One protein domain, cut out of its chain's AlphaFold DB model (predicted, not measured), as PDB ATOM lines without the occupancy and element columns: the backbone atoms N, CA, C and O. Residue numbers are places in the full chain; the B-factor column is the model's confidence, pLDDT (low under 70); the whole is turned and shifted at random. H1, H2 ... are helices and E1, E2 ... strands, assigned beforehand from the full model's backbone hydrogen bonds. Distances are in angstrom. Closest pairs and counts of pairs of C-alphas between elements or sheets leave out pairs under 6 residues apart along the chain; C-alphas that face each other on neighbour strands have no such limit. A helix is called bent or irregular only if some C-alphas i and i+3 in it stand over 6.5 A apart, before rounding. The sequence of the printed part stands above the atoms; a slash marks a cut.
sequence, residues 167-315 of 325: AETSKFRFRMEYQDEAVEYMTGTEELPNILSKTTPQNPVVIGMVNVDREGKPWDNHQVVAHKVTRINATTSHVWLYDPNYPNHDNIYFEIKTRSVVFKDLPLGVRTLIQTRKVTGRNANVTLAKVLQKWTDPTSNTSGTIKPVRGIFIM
ATOM      1  N   ALA A 167      38.393  90.227  45.594       83.62
ATOM      2  CA  ALA A 167      38.076  90.476  46.997       83.62
ATOM      3  C   ALA A 167      36.672  89.978  47.387       83.62
ATOM      4  O   ALA A 167      36.508  89.411  48.468       83.62
ATOM      5  N   GLU A 168      35.675  90.102  46.506       87.06
ATOM      6  CA  GLU A 168      34.304  89.682  46.817       87.06
ATOM      7  C   GLU A 168      34.121  88.169  46.712       87.06
ATOM      8  O   GLU A 168      33.468  87.559  47.560       87.06
ATOM      9  N   THR A 169      34.778  87.526  45.744       84.31
ATOM     10  CA  THR A 169      34.847  86.057  45.677       84.31
ATOM     11  C   THR A 169      35.510  85.492  46.934       84.31
ATOM     12  O   THR A 169      35.030  84.522  47.524       84.31
ATOM     13  N   SER A 170      36.575  86.147  47.400       85.00
ATOM     14  CA  SER A 170      37.245  85.806  48.655       85.00
ATOM     15  C   SER A 170      36.311  86.023  49.850       85.00
ATOM     16  O   SER A 170      36.228  85.161  50.722       85.00
ATOM     17  N   LYS A 171      35.527  87.111  49.877       89.88
ATOM     18  CA  LYS A 171      34.505  87.356  50.907       89.88
ATOM     19  C   LYS A 171      33.475  86.224  50.955       89.88
ATOM     20  O   LYS A 171      33.222  85.721  52.047       89.88
ATOM     21  N   PHE A 172      32.952  85.757  49.819       91.12
ATOM     22  CA  PHE A 172      32.094  84.562  49.777       91.12
ATOM     23  C   PHE A 172      32.790  83.337  50.374       91.12
ATOM     24  O   PHE A 172      32.242  82.716  51.285       91.12
ATOM     25  N   ARG A 173      34.014  83.029  49.930       88.38
ATOM     26  CA  ARG A 173      34.803  81.894  50.435       88.38
ATOM     27  C   ARG A 173      34.979  81.948  51.951       88.38
ATOM     28  O   ARG A 173      34.724  80.943  52.612       88.38
ATOM     29  N   PHE A 174      35.340  83.105  52.502       89.12
ATOM     30  CA  PHE A 174      35.466  83.292  53.947       89.12
ATOM     31  C   PHE A 174      34.128  83.088  54.661       89.12
ATOM     32  O   PHE A 174      34.071  82.411  55.681       89.12
ATOM     33  N   ARG A 175      33.021  83.625  54.128       92.44
ATOM     34  CA  ARG A 175      31.686  83.440  54.723       92.44
ATOM     35  C   ARG A 175      31.247  81.975  54.729       92.44
ATOM     36  O   ARG A 175      30.643  81.537  55.703       92.44
ATOM     37  N   MET A 176      31.586  81.214  53.690       93.69
ATOM     38  CA  MET A 176      31.294  79.780  53.605       93.69
ATOM     39  C   MET A 176      32.008  78.962  54.690       93.69
ATOM     40  O   MET A 176      31.486  77.937  55.111       93.69
ATOM     41  N   GLU A 177      33.185  79.395  55.150       91.62
ATOM     42  CA  GLU A 177      33.968  78.684  56.173       91.62
ATOM     43  C   GLU A 177      33.418  78.832  57.594       91.62
ATOM     44  O   GLU A 177      33.724  78.014  58.463       91.62
ATOM     45  N   TYR A 178      32.617  79.866  57.848       91.19
ATOM     46  CA  TYR A 178      32.097  80.138  59.182       91.19
ATOM     47  C   TYR A 178      30.834  79.341  59.495       91.19
ATOM     48  O   TYR A 178      30.049  79.020  58.609       91.19
ATOM     49  N   GLN A 179      30.624  79.079  60.788       91.69
ATOM     50  CA  GLN A 179      29.364  78.561  61.328       91.69
ATOM     51  C   GLN A 179      28.225  79.564  61.114       91.69
ATOM     52  O   GLN A 179      28.462  80.774  61.054       91.69
ATOM     53  N   ASP A 180      26.992  79.068  61.052       93.62
ATOM     54  CA  ASP A 180      25.817  79.886  60.751       93.62
ATOM     55  C   ASP A 180      25.653  81.053  61.723       93.62
ATOM     56  O   ASP A 180      25.472  82.176  61.272       93.62
ATOM     57  N   GLU A 181      25.841  80.876  63.032       93.31
ATOM     58  CA  GLU A 181      25.717  81.974  64.001       93.31
ATOM     59  C   GLU A 181      26.739  83.098  63.776       93.31
ATOM     60  O   GLU A 181      26.441  84.269  64.020       93.31
ATOM     61  N   ALA A 182      27.940  82.771  63.290       92.88
ATOM     62  CA  ALA A 182      28.923  83.779  62.905       92.88
ATOM     63  C   ALA A 182      28.487  84.525  61.636       92.88
ATOM     64  O   ALA A 182      28.640  85.746  61.550       92.88
ATOM     65  N   VAL A 183      27.911  83.815  60.663       95.69
ATOM     66  CA  VAL A 183      27.359  84.420  59.445       95.69
ATOM     67  C   VAL A 183      26.134  85.288  59.760       95.69
ATOM     68  O   VAL A 183      26.040  86.408  59.249       95.69
ATOM     69  N   GLU A 184      25.255  84.844  60.658       96.38
ATOM     70  CA  GLU A 184      24.116  85.602  61.177       96.38
ATOM     71  C   GLU A 184      24.576  86.855  61.932       96.38
ATOM     72  O   GLU A 184      23.971  87.913  61.762       96.38
ATOM     73  N   TYR A 185      25.642  86.771  62.742       94.75
ATOM     74  CA  TYR A 185      26.237  87.933  63.411       94.75
ATOM     75  C   TYR A 185      26.743  88.950  62.392       94.75
ATOM     76  O   TYR A 185      26.385  90.124  62.462       94.75
ATOM     77  N   MET A 186      27.558  88.517  61.427       94.44
ATOM     78  CA  MET A 186      28.107  89.445  60.444       94.44
ATOM     79  C   MET A 186      26.982  90.048  59.588       94.44
ATOM     80  O   MET A 186      27.011  91.231  59.272       94.44
ATOM     81  N   THR A 187      25.950  89.265  59.269       97.38
ATOM     82  CA  THR A 187      24.756  89.772  58.585       97.38
ATOM     83  C   THR A 187      24.027  90.810  59.439       97.38
ATOM     84  O   THR A 187      23.773  91.910  58.970       97.38
ATOM     85  N   GLY A 188      23.696  90.496  60.693       96.62
ATOM     86  CA  GLY A 188      22.853  91.346  61.537       96.62
ATOM     87  C   GLY A 188      23.557  92.568  62.118       96.62
ATOM     88  O   GLY A 188      22.950  93.632  62.207       96.62
ATOM     89  N   THR A 189      24.823  92.430  62.504       93.31
ATOM     90  CA  THR A 189      25.598  93.488  63.165       93.31
ATOM     91  C   THR A 189      26.410  94.319  62.172       93.31
ATOM     92  O   THR A 189      26.469  95.536  62.322       93.31
ATOM     93  N   GLU A 190      27.031  93.702  61.160       91.75
ATOM     94  CA  GLU A 190      27.952  94.416  60.256       91.75
ATOM     95  C   GLU A 190      27.254  94.904  58.974       91.75
ATOM     96  O   GLU A 190      27.455  96.039  58.537       91.75
ATOM     97  N   GLU A 191      26.425  94.060  58.357       96.69
ATOM     98  CA  GLU A 191      25.906  94.304  57.004       96.69
ATOM     99  C   GLU A 191      24.513  94.947  57.013       96.69
ATOM    100  O   GLU A 191      24.270  95.925  56.305       96.69
ATOM    101  N   LEU A 192      23.595  94.452  57.847       97.75
ATOM    102  CA  LEU A 192      22.193  94.866  57.844       97.75
ATOM    103  C   LEU A 192      21.995  96.373  58.077       97.75
ATOM    104  O   LEU A 192      21.231  96.963  57.313       97.75
ATOM    105  N   PRO A 193      22.676  97.048  59.027       96.62
ATOM    106  CA  PRO A 193      22.532  98.499  59.176       96.62
ATOM    107  C   PRO A 193      22.889  99.267  57.893       96.62
ATOM    108  O   PRO A 193      22.225 100.243  57.539       96.62
ATOM    109  N   ASN A 194      23.901  98.797  57.158       96.88
ATOM    110  CA  ASN A 194      24.303  99.386  55.884       96.88
ATOM    111  C   ASN A 194      23.283  99.090  54.780       96.88
ATOM    112  O   ASN A 194      22.958  99.983  54.004       96.88
ATOM    113  N   ILE A 195      22.749  97.868  54.720       98.12
ATOM    114  CA  ILE A 195      21.717  97.494  53.743       98.12
ATOM    115  C   ILE A 195      20.470  98.358  53.946       98.12
ATOM    116  O   ILE A 195      19.979  98.954  52.991       98.12
ATOM    117  N   LEU A 196      19.992  98.476  55.187       97.25
ATOM    118  CA  LEU A 196      18.778  99.230  55.504       97.25
ATOM    119  C   LEU A 196      18.929 100.734  55.243       97.25
ATOM    120  O   LEU A 196      17.965 101.368  54.830       97.25
ATOM    121  N   SER A 197      20.113 101.305  55.480       96.50
ATOM    122  CA  SER A 197      20.358 102.742  55.286       96.50
ATOM    123  C   SER A 197      20.662 103.127  53.839       96.50
ATOM    124  O   SER A 197      20.306 104.226  53.422       96.50
ATOM    125  N   LYS A 198      21.319 102.253  53.067       96.94
ATOM    126  CA  LYS A 198      21.727 102.556  51.686       96.94
ATOM    127  C   LYS A 198      20.665 102.213  50.651       96.94
ATOM    128  O   LYS A 198      20.637 102.854  49.604       96.94
ATOM    129  N   THR A 199      19.830 101.210  50.913       98.00
ATOM    130  CA  THR A 199      18.849 100.733  49.931       98.00
ATOM    131  C   THR A 199      17.663 101.683  49.858       98.00
ATOM    132  O   THR A 199      16.849 101.751  50.779       98.00
ATOM    133  N   THR A 200      17.517 102.363  48.727       95.69
ATOM    134  CA  THR A 200      16.325 103.153  48.400       95.69
ATOM    135  C   THR A 200      15.884 102.846  46.971       95.69
ATOM    136  O   THR A 200      16.690 102.337  46.190       95.69
ATOM    137  N   PRO A 201      14.648 103.188  46.568       92.56
ATOM    138  CA  PRO A 201      14.229 102.973  45.184       92.56
ATOM    139  C   PRO A 201      15.074 103.732  44.148       92.56
ATOM    140  O   PRO A 201      15.168 103.290  43.007       92.56
ATOM    141  N   GLN A 202      15.710 104.843  44.538       94.56
ATOM    142  CA  GLN A 202      16.635 105.617  43.697       94.56
ATOM    143  C   GLN A 202      18.072 105.070  43.748       94.56
ATOM    144  O   GLN A 202      18.864 105.315  42.837       94.56
ATOM    145  N   ASN A 203      18.417 104.362  44.825       95.62
ATOM    146  CA  ASN A 203      19.736 103.801  45.087       95.62
ATOM    147  C   ASN A 203      19.625 102.305  45.437       95.62
ATOM    148  O   ASN A 203      19.803 101.920  46.600       95.62
ATOM    149  N   PRO A 204      19.284 101.458  44.452       97.94
ATOM    150  CA  PRO A 204      19.350 100.018  44.622       97.94
ATOM    151  C   PRO A 204      20.802  99.562  44.838       97.94
ATOM    152  O   PRO A 204      21.744 100.142  44.297       97.94
ATOM    153  N   VAL A 205      20.994  98.516  45.637       98.31
ATOM    154  CA  VAL A 205      22.314  97.998  46.023       98.31
ATOM    155  C   VAL A 205      22.438  96.530  45.654       98.31
ATOM    156  O   VAL A 205      21.486  95.763  45.784       98.31
ATOM    157  N   VAL A 206      23.624  96.111  45.221       98.69
ATOM    158  CA  VAL A 206      23.883  94.695  44.948       98.69
ATOM    159  C   VAL A 206      24.195  93.980  46.262       98.69
ATOM    160  O   VAL A 206      24.972  94.469  47.083       98.69
ATOM    161  N   ILE A 207      23.572  92.825  46.469       98.62
ATOM    162  CA  ILE A 207      23.697  91.992  47.660       98.62
ATOM    163  C   ILE A 207      24.256  90.631  47.264       98.62
ATOM    164  O   ILE A 207      23.730  89.968  46.374       98.62
ATOM    165  N   GLY A 208      25.296  90.198  47.970       98.12
ATOM    166  CA  GLY A 208      25.806  88.838  47.916       98.12
ATOM    167  C   GLY A 208      25.037  87.951  48.888       98.12
ATOM    168  O   GLY A 208      24.856  88.315  50.050       98.12
ATOM    169  N   MET A 209      24.588  86.792  48.416       98.12
ATOM    170  CA  MET A 209      23.848  85.782  49.171       98.12
ATOM    171  C   MET A 209      24.718  84.558  49.413       98.12
ATOM    172  O   MET A 209      25.049  83.827  48.477       98.12
ATOM    173  N   VAL A 210      25.050  84.308  50.673       97.75
ATOM    174  CA  VAL A 210      25.762  83.099  51.086       97.75
ATOM    175  C   VAL A 210      24.727  81.988  51.247       97.75
ATOM    176  O   VAL A 210      23.952  81.996  52.204       97.75
ATOM    177  N   ASN A 211      24.672  81.066  50.289       95.31
ATOM    178  CA  ASN A 211      23.686  79.980  50.265       95.31
ATOM    179  C   ASN A 211      24.260  78.675  50.810       95.31
ATOM    180  O   ASN A 211      23.553  77.925  51.474       95.31
ATOM    181  N   VAL A 212      25.532  78.418  50.521       93.56
ATOM    182  CA  VAL A 212      26.207  77.164  50.853       93.56
ATOM    183  C   VAL A 212      27.276  77.381  51.919       93.56
ATOM    184  O   VAL A 212      27.699  78.508  52.207       93.56
ATOM    185  N   ASP A 213      27.688  76.299  52.558       94.12
ATOM    186  CA  ASP A 213      28.825  76.276  53.465       94.12
ATOM    187  C   ASP A 213      30.097  75.813  52.744       94.12
ATOM    188  O   ASP A 213      30.198  75.865  51.517       94.12
ATOM    189  N   ARG A 214      31.104  75.414  53.519       90.81
ATOM    190  CA  ARG A 214      32.403  74.976  53.010       90.81
ATOM    191  C   ARG A 214      32.351  73.731  52.120       90.81
ATOM    192  O   ARG A 214      33.363  73.468  51.477       90.81
ATOM    193  N   GLU A 215      31.257  72.971  52.143       90.38
ATOM    194  CA  GLU A 215      31.071  71.766  51.328       90.38
ATOM    195  C   GLU A 215      30.554  72.111  49.924       90.38
ATOM    196  O   GLU A 215      30.769  71.347  48.983       90.38
ATOM    197  N   GLY A 216      29.924  73.279  49.765       84.88
ATOM    198  CA  GLY A 216      29.508  73.803  48.467       84.88
ATOM    199  C   GLY A 216      30.617  74.552  47.729       84.88
ATOM    200  O   GLY A 216      31.719  74.780  48.239       84.88
ATOM    201  N   LYS A 217      30.312  74.982  46.503       81.06
ATOM    202  CA  LYS A 217      31.231  75.759  45.670       81.06
ATOM    203  C   LYS A 217      30.928  77.258  45.773       81.06
ATOM    204  O   LYS A 217      29.773  77.642  45.952       81.06
ATOM    205  N   PRO A 218      31.926  78.150  45.616       77.69
ATOM    206  CA  PRO A 218      31.697  79.594  45.676       77.69
ATOM    207  C   PRO A 218      30.623  80.103  44.710       77.69
ATOM    208  O   PRO A 218      29.908  81.039  45.055       77.69
ATOM    209  N   TRP A 219      30.477  79.475  43.543       76.44
ATOM    210  CA  TRP A 219      29.467  79.820  42.539       76.44
ATOM    211  C   TRP A 219      28.066  79.244  42.806       76.44
ATOM    212  O   TRP A 219      27.143  79.590  42.080       76.44
ATOM    213  N   ASP A 220      27.884  78.429  43.851       84.94
ATOM    214  CA  ASP A 220      26.550  78.045  44.348       84.94
ATOM    215  C   ASP A 220      25.939  79.158  45.240       84.94
ATOM    216  O   ASP A 220      24.769  79.127  45.643       84.94
ATOM    217  N   ASN A 221      26.738  80.184  45.554       93.12
ATOM    218  CA  ASN A 221      26.261  81.447  46.108       93.12
ATOM    219  C   ASN A 221      25.670  82.333  45.008       93.12
ATOM    220  O   ASN A 221      25.798  82.055  43.821       93.12
ATOM    221  N   HIS A 222      24.988  83.405  45.401       96.50
ATOM    222  CA  HIS A 222      24.189  84.191  44.462       96.50
ATOM    223  C   HIS A 222      24.362  85.691  44.670       96.50
ATOM    224  O   HIS A 222      24.765  86.128  45.747       96.50
ATOM    225  N   GLN A 223      24.053  86.483  43.648       98.00
ATOM    226  CA  GLN A 223      24.003  87.940  43.735       98.00
ATOM    227  C   GLN A 223      22.649  88.442  43.239       98.00
ATOM    228  O   GLN A 223      22.139  87.971  42.224       98.00
ATOM    229  N   VAL A 224      22.083  89.402  43.966       98.75
ATOM    230  CA  VAL A 224      20.778  90.018  43.684       98.75
ATOM    231  C   VAL A 224      20.853  91.527  43.870       98.75
ATOM    232  O   VAL A 224      21.798  92.039  44.471       98.75
ATOM    233  N   VAL A 225      19.839  92.254  43.413       98.88
ATOM    234  CA  VAL A 225      19.721  93.700  43.634       98.88
ATOM    235  C   VAL A 225      18.631  93.967  44.662       98.88
ATOM    236  O   VAL A 225      17.462  93.710  44.399       98.88
ATOM    237  N   ALA A 226      18.987  94.533  45.812       98.75
ATOM    238  CA  ALA A 226      18.025  95.090  46.752       98.75
ATOM    239  C   ALA A 226      17.611  96.494  46.305       98.75
ATOM    240  O   ALA A 226      18.467  97.344  46.080       98.75
ATOM    241  N   HIS A 227      16.309  96.759  46.196       98.25
ATOM    242  CA  HIS A 227      15.809  98.032  45.653       98.25
ATOM    243  C   HIS A 227      14.817  98.762  46.565       98.25
ATOM    244  O   HIS A 227      14.523  99.937  46.361       98.25
ATOM    245  N   LYS A 228      14.291  98.097  47.593       96.62
ATOM    246  CA  LYS A 228      13.349  98.704  48.538       96.62
ATOM    247  C   LYS A 228      13.428  97.999  49.881       96.62
ATOM    248  O   LYS A 228      13.608  96.788  49.950       96.62
ATOM    249  N   VAL A 229      13.222  98.758  50.951       98.06
ATOM    250  CA  VAL A 229      13.131  98.242  52.318       98.06
ATOM    251  C   VAL A 229      11.750  98.549  52.879       98.06
ATOM    252  O   VAL A 229      11.228  99.650  52.722       98.06
ATOM    253  N   THR A 230      11.148  97.575  53.552       97.38
ATOM    254  CA  THR A 230       9.916  97.751  54.322       97.38
ATOM    255  C   THR A 230      10.152  97.230  55.729       97.38
ATOM    256  O   THR A 230      10.399  96.044  55.927       97.38
ATOM    257  N   ARG A 231      10.084  98.110  56.729       96.94
ATOM    258  CA  ARG A 231      10.170  97.694  58.130       96.94
ATOM    259  C   ARG A 231       8.809  97.163  58.567       96.94
ATOM    260  O   ARG A 231       7.829  97.894  58.515       96.94
ATOM    261  N   ILE A 232       8.763  95.900  58.976       97.44
ATOM    262  CA  ILE A 232       7.519  95.247  59.402       97.44
ATOM    263  C   ILE A 232       7.278  95.499  60.887       97.44
ATOM    264  O   ILE A 232       6.176  95.836  61.299       97.44
ATOM    265  N   ASN A 233       8.325  95.355  61.699       97.62
ATOM    266  CA  ASN A 233       8.305  95.674  63.125       97.62
ATOM    267  C   ASN A 233       9.736  95.947  63.622       97.62
ATOM    268  O   ASN A 233      10.663  96.134  62.832       97.62
ATOM    269  N   ALA A 234       9.933  95.997  64.941       95.94
ATOM    270  CA  ALA A 234      11.231  96.294  65.543       95.94
ATOM    271  C   ALA A 234      12.343  95.295  65.166       95.94
ATOM    272  O   ALA A 234      13.505  95.692  65.130       95.94
ATOM    273  N   THR A 235      11.999  94.040  64.871       97.81
ATOM    274  CA  THR A 235      12.956  92.948  64.638       97.81
ATOM    275  C   THR A 235      12.825  92.297  63.266       97.81
ATOM    276  O   THR A 235      13.585  91.388  62.950       97.81
ATOM    277  N   THR A 236      11.872  92.735  62.441       98.44
ATOM    278  CA  THR A 236      11.600  92.151  61.123       98.44
ATOM    279  C   THR A 236      11.599  93.230  60.053       98.44
ATOM    280  O   THR A 236      10.885  94.231  60.161       98.44
ATOM    281  N   SER A 237      12.384  93.018  59.000       98.38
ATOM    282  CA  SER A 237      12.425  93.878  57.814       98.38
ATOM    283  C   SER A 237      12.307  93.038  56.550       98.38
ATOM    284  O   SER A 237      12.859  91.942  56.478       98.38
ATOM    285  N   HIS A 238      11.606  93.566  55.553       98.38
ATOM    286  CA  HIS A 238      11.605  93.039  54.197       98.38
ATOM    287  C   HIS A 238      12.553  93.863  53.330       98.38
ATOM    288  O   HIS A 238      12.459  95.092  53.308       98.38
ATOM    289  N   VAL A 239      13.449  93.192  52.612       98.62
ATOM    290  CA  VAL A 239      14.326  93.805  51.605       98.62
ATOM    291  C   VAL A 239      13.935  93.235  50.248       98.62
ATOM    292  O   VAL A 239      14.164  92.060  49.996       98.62
ATOM    293  N   TRP A 240      13.299  94.042  49.407       98.38
ATOM    294  CA  TRP A 240      12.757  93.633  48.110       98.38
ATOM    295  C   TRP A 240      13.848  93.556  47.052       98.38
ATOM    296  O   TRP A 240      14.782  94.369  47.073       98.38
ATOM    297  N   LEU A 241      13.726  92.580  46.154       98.69
ATOM    298  CA  LEU A 241      14.802  92.119  45.292       98.69
ATOM    299  C   LEU A 241      14.399  92.106  43.818       98.69
ATOM    300  O   LEU A 241      13.327  91.626  43.468       98.69
ATOM    301  N   TYR A 242      15.336  92.497  42.960       98.56
ATOM    302  CA  TYR A 242      15.481  91.857  41.659       98.56
ATOM    303  C   TYR A 242      16.430  90.668  41.813       98.56
ATOM    304  O   TYR A 242      17.596  90.836  42.183       98.56
ATOM    305  N   ASP A 243      15.917  89.472  41.538       98.31
ATOM    306  CA  ASP A 243      16.694  88.240  41.488       98.31
ATOM    307  C   ASP A 243      16.778  87.750  40.029       98.31
ATOM    308  O   ASP A 243      15.748  87.398  39.454       98.31
ATOM    309  N   PRO A 244      17.981  87.672  39.426       97.88
ATOM    310  CA  PRO A 244      18.167  87.147  38.072       97.88
ATOM    311  C   PRO A 244      17.648  85.713  37.831       97.88
ATOM    312  O   PRO A 244      17.429  85.325  36.685       97.88
ATOM    313  N   ASN A 245      17.448  84.907  38.876       96.12
ATOM    314  CA  ASN A 245      16.831  83.578  38.777       96.12
ATOM    315  C   ASN A 245      15.291  83.640  38.696       96.12
ATOM    316  O   ASN A 245      14.665  82.641  38.350       96.12
ATOM    317  N   TYR A 246      14.689  84.793  38.999       96.12
ATOM    318  CA  TYR A 246      13.249  85.056  38.961       96.12
ATOM    319  C   TYR A 246      12.982  86.379  38.210       96.12
ATOM    320  O   TYR A 246      12.524  87.354  38.813       96.12
ATOM    321  N   PRO A 247      13.303  86.461  36.904       95.12
ATOM    322  CA  PRO A 247      13.102  87.680  36.119       95.12
ATOM    323  C   PRO A 247      11.621  88.077  36.081       95.12
ATOM    324  O   PRO A 247      10.743  87.220  36.140       95.12
ATOM    325  N   ASN A 248      11.337  89.372  35.931       94.19
ATOM    326  CA  ASN A 248       9.975  89.925  35.835       94.19
ATOM    327  C   ASN A 248       9.111  89.796  37.101       94.19
ATOM    328  O   ASN A 248       7.909  90.055  37.057       94.19
ATOM    329  N   HIS A 249       9.711  89.439  38.237       94.38
ATOM    330  CA  HIS A 249       9.022  89.328  39.516       94.38
ATOM    331  C   HIS A 249       9.360  90.501  40.445       94.38
ATOM    332  O   HIS A 249      10.451  90.578  41.004       94.38
ATOM    333  N   ASP A 250       8.384  91.386  40.673       95.81
ATOM    334  CA  ASP A 250       8.504  92.532  41.598       95.81
ATOM    335  C   ASP A 250       8.261  92.159  43.070       95.81
ATOM    336  O   ASP A 250       8.286  93.001  43.970       95.81
ATOM    337  N   ASN A 251       7.963  90.886  43.312       96.06
ATOM    338  CA  ASN A 251       7.406  90.385  44.555       96.06
ATOM    339  C   ASN A 251       8.352  89.466  45.340       96.06
ATOM    340  O   ASN A 251       7.922  88.810  46.292       96.06
ATOM    341  N   ILE A 252       9.626  89.416  44.951       98.06
ATOM    342  CA  ILE A 252      10.673  88.656  45.635       98.06
ATOM    343  C   ILE A 252      11.317  89.537  46.704       98.06
ATOM    344  O   ILE A 252      11.612  90.710  46.474       98.06
ATOM    345  N   TYR A 253      11.544  88.989  47.894       98.56
ATOM    346  CA  TYR A 253      12.142  89.732  48.998       98.56
ATOM    347  C   TYR A 253      12.907  88.826  49.964       98.56
ATOM    348  O   TYR A 253      12.647  87.629  50.072       98.56
ATOM    349  N   PHE A 254      13.837  89.408  50.716       98.75
ATOM    350  CA  PHE A 254      14.337  88.815  51.947       98.75
ATOM    351  C   PHE A 254      13.434  89.190  53.112       98.75
ATOM    352  O   PHE A 254      13.249  90.373  53.386       98.75
ATOM    353  N   GLU A 255      12.938  88.200  53.844       98.69
ATOM    354  CA  GLU A 255      12.468  88.389  55.212       98.69
ATOM    355  C   GLU A 255      13.663  88.237  56.150       98.69
ATOM    356  O   GLU A 255      14.257  87.162  56.259       98.69
ATOM    357  N   ILE A 256      14.026  89.333  56.813       98.75
ATOM    358  CA  ILE A 256      15.159  89.386  57.731       98.75
ATOM    359  C   ILE A 256      14.625  89.537  59.146       98.75
ATOM    360  O   ILE A 256      13.988  90.543  59.465       98.75
ATOM    361  N   LYS A 257      14.909  88.546  59.994       98.69
ATOM    362  CA  LYS A 257      14.543  88.536  61.414       98.69
ATOM    363  C   LYS A 257      15.785  88.665  62.276       98.69
ATOM    364  O   LYS A 257      16.672  87.813  62.231       98.69
ATOM    365  N   THR A 258      15.831  89.712  63.086       98.50
ATOM    366  CA  THR A 258      16.944  90.002  63.986       98.50
ATOM    367  C   THR A 258      16.645  89.577  65.414       98.50
ATOM    368  O   THR A 258      15.527  89.761  65.896       98.50
ATOM    369  N   ARG A 259      17.664  89.101  66.129       97.25
ATOM    370  CA  ARG A 259      17.619  88.895  67.581       97.25
ATOM    371  C   ARG A 259      18.857  89.487  68.246       97.25
ATOM    372  O   ARG A 259      19.957  89.372  67.707       97.25
ATOM    373  N   SER A 260      18.662  90.103  69.409       95.88
ATOM    374  CA  SER A 260      19.755  90.583  70.258       95.88
ATOM    375  C   SER A 260      20.262  89.439  71.128       95.88
ATOM    376  O   SER A 260      19.460  88.726  71.729       95.88
ATOM    377  N   VAL A 261      21.577  89.271  71.201       94.00
ATOM    378  CA  VAL A 261      22.239  88.248  72.020       94.00
ATOM    379  C   VAL A 261      23.375  88.902  72.793       94.00
ATOM    380  O   VAL A 261      24.133  89.691  72.227       94.00
ATOM    381  N   VAL A 262      23.525  88.568  74.075       92.38
ATOM    382  CA  VAL A 262      24.679  89.020  74.857       92.38
ATOM    383  C   VAL A 262      25.915  88.275  74.363       92.38
ATOM    384  O   VAL A 262      25.926  87.049  74.280       92.38
ATOM    385  N   PHE A 263      26.985  89.003  74.054       89.44
ATOM    386  CA  PHE A 263      28.176  88.463  73.404       89.44
ATOM    387  C   PHE A 263      28.760  87.229  74.105       89.44
ATOM    388  O   PHE A 263      29.142  86.265  73.441       89.44
ATOM    389  N   LYS A 264      28.817  87.223  75.444       90.06
ATOM    390  CA  LYS A 264      29.333  86.086  76.222       90.06
ATOM    391  C   LYS A 264      28.557  84.781  76.001       90.06
ATOM    392  O   LYS A 264      29.169  83.734  76.196       90.06
ATOM    393  N   ASP A 265      27.291  84.854  75.592       91.81
ATOM    394  CA  ASP A 265      26.392  83.706  75.422       91.81
ATOM    395  C   ASP A 265      26.506  83.080  74.020       91.81
ATOM    396  O   ASP A 265      25.914  82.038  73.748       91.81
ATOM    397  N   LEU A 266      27.293  83.679  73.118       90.12
ATOM    398  CA  LEU A 266      27.593  83.083  71.818       90.12
ATOM    399  C   LEU A 266      28.558  81.890  71.944       90.12
ATOM    400  O   LEU A 266      29.416  81.872  72.838       90.12
ATOM    401  N   PRO A 267      28.512  80.928  71.001       89.56
ATOM    402  CA  PRO A 267      29.482  79.839  70.937       89.56
ATOM    403  C   PRO A 267      30.928  80.352  70.946       89.56
ATOM    404  O   PRO A 267      31.236  81.391  70.361       89.56
ATOM    405  N   LEU A 268      31.850  79.624  71.589       85.94
ATOM    406  CA  LEU A 268      33.248  80.064  71.725       85.94
ATOM    407  C   LEU A 268      33.912  80.360  70.369       85.94
ATOM    408  O   LEU A 268      34.568  81.387  70.245       85.94
ATOM    409  N   GLY A 269      33.688  79.520  69.351       82.56
ATOM    410  CA  GLY A 269      34.226  79.744  68.003       82.56
ATOM    411  C   GLY A 269      33.738  81.052  67.369       82.56
ATOM    412  O   GLY A 269      34.525  81.790  66.778       82.56
ATOM    413  N   VAL A 270      32.464  81.389  67.580       85.12
ATOM    414  CA  VAL A 270      31.855  82.647  67.127       85.12
ATOM    415  C   VAL A 270      32.434  83.832  67.905       85.12
ATOM    416  O   VAL A 270      32.825  84.832  67.307       85.12
ATOM    417  N   ARG A 271      32.574  83.715  69.231       87.25
ATOM    418  CA  ARG A 271      33.170  84.769  70.070       87.25
ATOM    419  C   ARG A 271      34.607  85.084  69.667       87.25
ATOM    420  O   ARG A 271      34.936  86.257  69.528       87.25
ATOM    421  N   THR A 272      35.437  84.070  69.430       83.25
ATOM    422  CA  THR A 272      36.829  84.264  68.994       83.25
ATOM    423  C   THR A 272      36.895  85.039  67.678       83.25
ATOM    424  O   THR A 272      37.679  85.977  67.563       83.25
ATOM    425  N   LEU A 273      36.031  84.709  66.712       79.38
ATOM    426  CA  LEU A 273      35.953  85.422  65.436       79.38
ATOM    427  C   LEU A 273      35.528  86.888  65.595       79.38
ATOM    428  O   LEU A 273      36.042  87.768  64.919       79.38
ATOM    429  N   ILE A 274      34.553  87.160  66.452       78.56
ATOM    430  CA  ILE A 274      34.019  88.510  66.645       78.56
ATOM    431  C   ILE A 274      34.980  89.380  67.465       78.56
ATOM    432  O   ILE A 274      35.102  90.585  67.228       78.56
ATOM    433  N   GLN A 275      35.675  88.789  68.437       70.31
ATOM    434  CA  GLN A 275      36.616  89.507  69.292       70.31
ATOM    435  C   GLN A 275      37.800  90.061  68.492       70.31
ATOM    436  O   GLN A 275      38.271  91.153  68.798       70.31
ATOM    437  N   THR A 276      38.226  89.381  67.423       64.62
ATOM    438  CA  THR A 276      39.228  89.934  66.495       64.62
ATOM    439  C   THR A 276      38.694  91.110  65.670       64.62
ATOM    440  O   THR A 276      39.483  91.800  65.028       64.62
ATOM    441  N   ARG A 277      37.375  91.370  65.684       67.44
ATOM    442  CA  ARG A 277      36.721  92.312  64.770       67.44
ATOM    443  C   ARG A 277      36.297  93.657  65.332       67.44
ATOM    444  O   ARG A 277      36.309  94.546  64.491       67.44
ATOM    445  N   LYS A 278      35.914  93.819  66.622       65.19
ATOM    446  CA  LYS A 278      35.699  95.133  67.328       65.19
ATOM    447  C   LYS A 278      34.809  95.132  68.598       65.19
ATOM    448  O   LYS A 278      34.576  96.213  69.133       65.19
ATOM    449  N   VAL A 279      34.271  94.017  69.112       72.06
ATOM    450  CA  VAL A 279      33.300  94.099  70.239       72.06
ATOM    451  C   VAL A 279      33.936  94.603  71.545       72.06
ATOM    452  O   VAL A 279      34.821  93.966  72.116       72.06
ATOM    453  N   THR A 280      33.429  95.729  72.059       65.38
ATOM    454  CA  THR A 280      33.885  96.375  73.299       65.38
ATOM    455  C   THR A 280      33.169  95.799  74.526       65.38
ATOM    456  O   THR A 280      32.259  96.408  75.084       65.38
ATOM    457  N   GLY A 281      33.583  94.605  74.957       74.25
ATOM    458  CA  GLY A 281      33.209  94.034  76.260       74.25
ATOM    459  C   GLY A 281      32.304  92.799  76.207       74.25
ATOM    460  O   GLY A 281      31.464  92.635  75.328       74.25
ATOM    461  N   ARG A 282      32.464  91.906  77.196       77.38
ATOM    462  CA  ARG A 282      31.803  90.585  77.215       77.38
ATOM    463  C   ARG A 282      30.279  90.629  77.377       77.38
ATOM    464  O   ARG A 282      29.603  89.697  76.955       77.38
ATOM    465  N   ASN A 283      29.752  91.693  77.975       85.69
ATOM    466  CA  ASN A 283      28.314  91.880  78.191       85.69
ATOM    467  C   ASN A 283      27.653  92.739  77.099       85.69
ATOM    468  O   ASN A 283      26.489  93.102  77.239       85.69
ATOM    469  N   ALA A 284      28.381  93.096  76.035       87.69
ATOM    470  CA  ALA A 284      27.808  93.847  74.926       87.69
ATOM    471  C   ALA A 284      26.737  93.012  74.209       87.69
ATOM    472  O   ALA A 284      26.910  91.809  74.009       87.69
ATOM    473  N   ASN A 285      25.647  93.658  73.803       91.06
ATOM    474  CA  ASN A 285      24.652  93.041  72.937       91.06
ATOM    475  C   ASN A 285      25.118  93.103  71.482       91.06
ATOM    476  O   ASN A 285      25.565  94.149  71.012       91.06
ATOM    477  N   VAL A 286      24.968  91.993  70.769       92.62
ATOM    478  CA  VAL A 286      25.160  91.917  69.322       92.62
ATOM    479  C   VAL A 286      23.873  91.475  68.640       92.62
ATOM    480  O   VAL A 286      23.016  90.840  69.254       92.62
ATOM    481  N   THR A 287      23.742  91.796  67.357       95.44
ATOM    482  CA  THR A 287      22.558  91.456  66.566       95.44
ATOM    483  C   THR A 287      22.871  90.313  65.612       95.44
ATOM    484  O   THR A 287      23.744  90.433  64.751       95.44
ATOM    485  N   LEU A 288      22.136  89.213  65.739       97.12
ATOM    486  CA  LEU A 288      22.145  88.113  64.774       97.12
ATOM    487  C   LEU A 288      20.936  88.266  63.853       97.12
ATOM    488  O   LEU A 288      19.850  88.604  64.327       97.12
ATOM    489  N   ALA A 289      21.105  88.000  62.560       98.31
ATOM    490  CA  ALA A 289      20.032  88.078  61.574       98.31
ATOM    491  C   ALA A 289      19.856  86.756  60.826       98.31
ATOM    492  O   ALA A 289      20.784  86.288  60.173       98.31
ATOM    493  N   LYS A 290      18.640  86.204  60.877       98.50
ATOM    494  CA  LYS A 290      18.194  85.110  60.007       98.50
ATOM    495  C   LYS A 290      17.565  85.680  58.748       98.50
ATOM    496  O   LYS A 290      16.774  86.620  58.839       98.50
ATOM    497  N   VAL A 291      17.887  85.088  57.602       98.75
ATOM    498  CA  VAL A 291      17.430  85.550  56.291       98.75
ATOM    499  C   VAL A 291      16.703  84.421  55.569       98.75
ATOM    500  O   VAL A 291      17.238  83.327  55.396       98.75
ATOM    501  N   LEU A 292      15.478  84.696  55.128       98.56
ATOM    502  CA  LEU A 292      14.727  83.832  54.222       98.56
ATOM    503  C   LEU A 292      14.460  84.589  52.931       98.56
ATOM    504  O   LEU A 292      13.962  85.711  52.976       98.56
ATOM    505  N   GLN A 293      14.735  83.970  51.788       98.56
ATOM    506  CA  GLN A 293      14.242  84.469  50.515       98.56
ATOM    507  C   GLN A 293      12.806  83.988  50.317       98.56
ATOM    508  O   GLN A 293      12.515  82.795  50.439       98.56
ATOM    509  N   LYS A 294      11.908  84.920  50.025       98.06
ATOM    510  CA  LYS A 294      10.468  84.699  49.934       98.06
ATOM    511  C   LYS A 294       9.899  85.377  48.695       98.06
ATOM    512  O   LYS A 294      10.530  86.246  48.096       98.06
ATOM    513  N   TRP A 295       8.686  84.977  48.353       96.50
ATOM    514  CA  TRP A 295       7.843  85.644  47.372       96.50
ATOM    515  C   TRP A 295       6.465  85.903  47.981       96.50
ATOM    516  O   TRP A 295       6.068  85.235  48.941       96.50
ATOM    517  N   THR A 296       5.729  86.862  47.426       94.12
ATOM    518  CA  THR A 296       4.324  87.095  47.785       94.12
ATOM    519  C   THR A 296       3.471  87.327  46.550       94.12
ATOM    520  O   THR A 296       3.854  88.097  45.687       94.12
ATOM    521  N   ASP A 297       2.323  86.681  46.415       87.31
ATOM    522  CA  ASP A 297       1.378  87.034  45.357       87.31
ATOM    523  C   ASP A 297       0.481  88.176  45.858       87.31
ATOM    524  O   ASP A 297      -0.295  87.976  46.798       87.31
ATOM    525  N   PRO A 298       0.574  89.376  45.256       77.25
ATOM    526  CA  PRO A 298      -0.199  90.528  45.702       77.25
ATOM    527  C   PRO A 298      -1.706  90.362  45.465       77.25
ATOM    528  O   PRO A 298      -2.488  91.068  46.093       77.25
ATOM    529  N   THR A 299      -2.127  89.451  44.580       84.94
ATOM    530  CA  THR A 299      -3.544  89.244  44.245       84.94
ATOM    531  C   THR A 299      -4.257  88.355  45.260       84.94
ATOM    532  O   THR A 299      -5.396  88.627  45.628       84.94
ATOM    533  N   SER A 300      -3.573  87.326  45.762       85.94
ATOM    534  CA  SER A 300      -4.110  86.382  46.748       85.94
ATOM    535  C   SER A 300      -3.643  86.662  48.180       85.94
ATOM    536  O   SER A 300      -4.096  86.003  49.116       85.94
ATOM    537  N   ASN A 301      -2.722  87.617  48.361       82.06
ATOM    538  CA  ASN A 301      -2.011  87.887  49.613       82.06
ATOM    539  C   ASN A 301      -1.321  86.637  50.195       82.06
ATOM    540  O   ASN A 301      -1.080  86.531  51.402       82.06
ATOM    541  N   THR A 302      -1.011  85.662  49.336       88.62
ATOM    542  CA  THR A 302      -0.254  84.474  49.718       88.62
ATOM    543  C   THR A 302       1.235  84.788  49.701       88.62
ATOM    544  O   THR A 302       1.710  85.681  48.994       88.62
ATOM    545  N   SER A 303       2.001  84.074  50.521       90.44
ATOM    546  CA  SER A 303       3.458  84.156  50.497       90.44
ATOM    547  C   SER A 303       4.066  82.779  50.679       90.44
ATOM    548  O   SER A 303       3.512  81.924  51.371       90.44
ATOM    549  N   GLY A 304       5.217  82.575  50.048       92.88
ATOM    550  CA  GLY A 304       5.965  81.331  50.115       92.88
ATOM    551  C   GLY A 304       7.433  81.583  50.424       92.88
ATOM    552  O   GLY A 304       7.968  82.671  50.197       92.88
ATOM    553  N   THR A 305       8.092  80.558  50.955       94.06
ATOM    554  CA  THR A 305       9.546  80.557  51.126       94.06
ATOM    555  C   THR A 305      10.176  79.924  49.900       94.06
ATOM    556  O   THR A 305       9.816  78.812  49.526       94.06
ATOM    557  N   ILE A 306      11.126  80.631  49.293       94.06
ATOM    558  CA  ILE A 306      11.961  80.097  48.218       94.06
ATOM    559  C   ILE A 306      13.059  79.239  48.837       94.06
ATOM    560  O   ILE A 306      13.151  78.048  48.563       94.06
ATOM    561  N   LYS A 307      13.879  79.845  49.702       95.31
ATOM    562  CA  LYS A 307      14.979  79.159  50.386       95.31
ATOM    563  C   LYS A 307      15.467  79.922  51.619       95.31
ATOM    564  O   LYS A 307      15.326  81.149  51.678       95.31
ATOM    565  N   PRO A 308      16.080  79.232  52.594       97.38
ATOM    566  CA  PRO A 308      16.927  79.891  53.577       97.38
ATOM    567  C   PRO A 308      18.190  80.464  52.919       97.38
ATOM    568  O   PRO A 308      18.685  79.935  51.924       97.38
ATOM    569  N   VAL A 309      18.715  81.545  53.494       98.06
ATOM    570  CA  VAL A 309      19.989  82.161  53.103       98.06
ATOM    571  C   VAL A 309      20.837  82.272  54.365       98.06
ATOM    572  O   VAL A 309      20.385  82.846  55.357       98.06
ATOM    573  N   ARG A 310      22.057  81.725  54.353       97.81
ATOM    574  CA  ARG A 310      22.921  81.682  55.548       97.81
ATOM    575  C   ARG A 310      23.312  83.083  56.002       97.81
ATOM    576  O   ARG A 310      23.359  83.371  57.193       97.81
ATOM    577  N   GLY A 311      23.566  83.969  55.043       98.19
ATOM    578  CA  GLY A 311      23.781  85.384  55.303       98.19
ATOM    579  C   GLY A 311      23.884  86.213  54.044       98.19
ATOM    580  O   GLY A 311      23.958  85.691  52.931       98.19
ATOM    581  N   ILE A 312      23.905  87.524  54.242       98.50
ATOM    582  CA  ILE A 312      23.977  88.494  53.156       98.50
ATOM    583  C   ILE A 312      25.003  89.579  53.458       98.50
ATOM    584  O   ILE A 312      25.319  89.850  54.618       98.50
ATOM    585  N   PHE A 313      25.520  90.201  52.406       97.88
ATOM    586  CA  PHE A 313      26.413  91.349  52.507       97.88
ATOM    587  C   PHE A 313      26.290  92.263  51.291       97.88
ATOM    588  O   PHE A 313      25.891  91.814  50.219       97.88
ATOM    589  N   ILE A 314      26.643  93.541  51.444       96.81
ATOM    590  CA  ILE A 314      26.677  94.464  50.300       96.81
ATOM    591  C   ILE A 314      27.865  94.119  49.405       96.81
ATOM    592  O   ILE A 314      28.996  94.025  49.887       96.81
ATOM    593  N   MET A 315      27.597  93.993  48.108       96.38
ATOM    594  CA  MET A 315      28.609  93.926  47.060       96.38
ATOM    595  C   MET A 315      28.951  95.354  46.608       96.38
ATOM    596  O   MET A 315      28.038  96.156  46.380       96.38
TER     597      MET A 315
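This is residues 167 to 315 of the 325 residues of an uncharacterized protein of Phragmitibacter flavus (UniProt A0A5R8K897). One antiparallel sheet of seven strands, curled like part of a barrel, wraps round the long helix H2, and its E6 E5 E4 E3 part folds back to face E1 and E7 with E2 as the hinge. H1 packs on E1 outside this wrap, and small H3 sits off the sheet, beyond the first residues of H2. The printed part has 149 residues with three named helices and seven named strands, in the order H1 H2 E1 E2 E3 E4 H3 E5 E6 E7; the sheet's order is E6 E5 E4 E3 E2 E1 E7, and the class is mixed, helices and strands. The whole is compact, with a radius of gyration of the C-alphas of 15.5 A and spans of 48 by 35 by 27 A.

In the sheet, E6 is residues 302 to 309, 20.7 A long; E5, 285 to 297, 36.6 A; E4, 252 to 262, 32.4 A; E3, 236 to 242, 19.8 A; E2, 222 to 231, 23.8 A; E1, 205 to 210, 16.1 A; and E7, 311 to 314, 10.8 A, with C-alpha 314 at (26.677, 94.464, 50.300). H2 is residues 180 to 198, 24.8 A; H1 is 167 to 177, 15.5 A, beginning with C-alpha 167 at (38.076, 90.476, 46.997); H3 is 268 to 275, 10.3 A.

E1 to E4 form a meander, each strand the antiparallel neighbour of the one before. E5 and E4 are antiparallel at 161 degrees, with N 255 and O 292 2.8 A apart, within hydrogen-bond range. E1 and E7 are antiparallel at 151 degrees, with N 208 and O 313 at 2.8 A. E2 bends by 72 degrees at residue 227, and E6 runs on into E7 at 86 degrees. The sheet curls round H2, whose closest C-alphas to E5 are those of Tyr 185 and Leu 288, 4.3 A, and to E7 those of Glu 191 and Phe 313, 5.4 A. H2 is irregular, but only just: C-alphas 190 and 193 are 6.9 A apart. H1 is on the sheet at a height of 9.8 A, over E1; its closest C-alphas to E1 are those of Phe 172 and Val 210, 6.6 A. H3 is not on the sheet; it touches H2 at residues 181 to 182 alone, the closest C-alphas being those of Ala 182 and Val 270, 5.3 A. Every O i to N i+4 pair is within hydrogen-bond range in H1 and H3, and 12 of 15 in H2.

The two C-alphas farthest apart, those of Gly 281 and Thr 299, are 49.0 A apart. The printed part has no cut, and the link from E1 to E2, 11 residues, is long. Mean pLDDT of the printed part is 92.4; residues 276 to 278 and residue 280 are under 70.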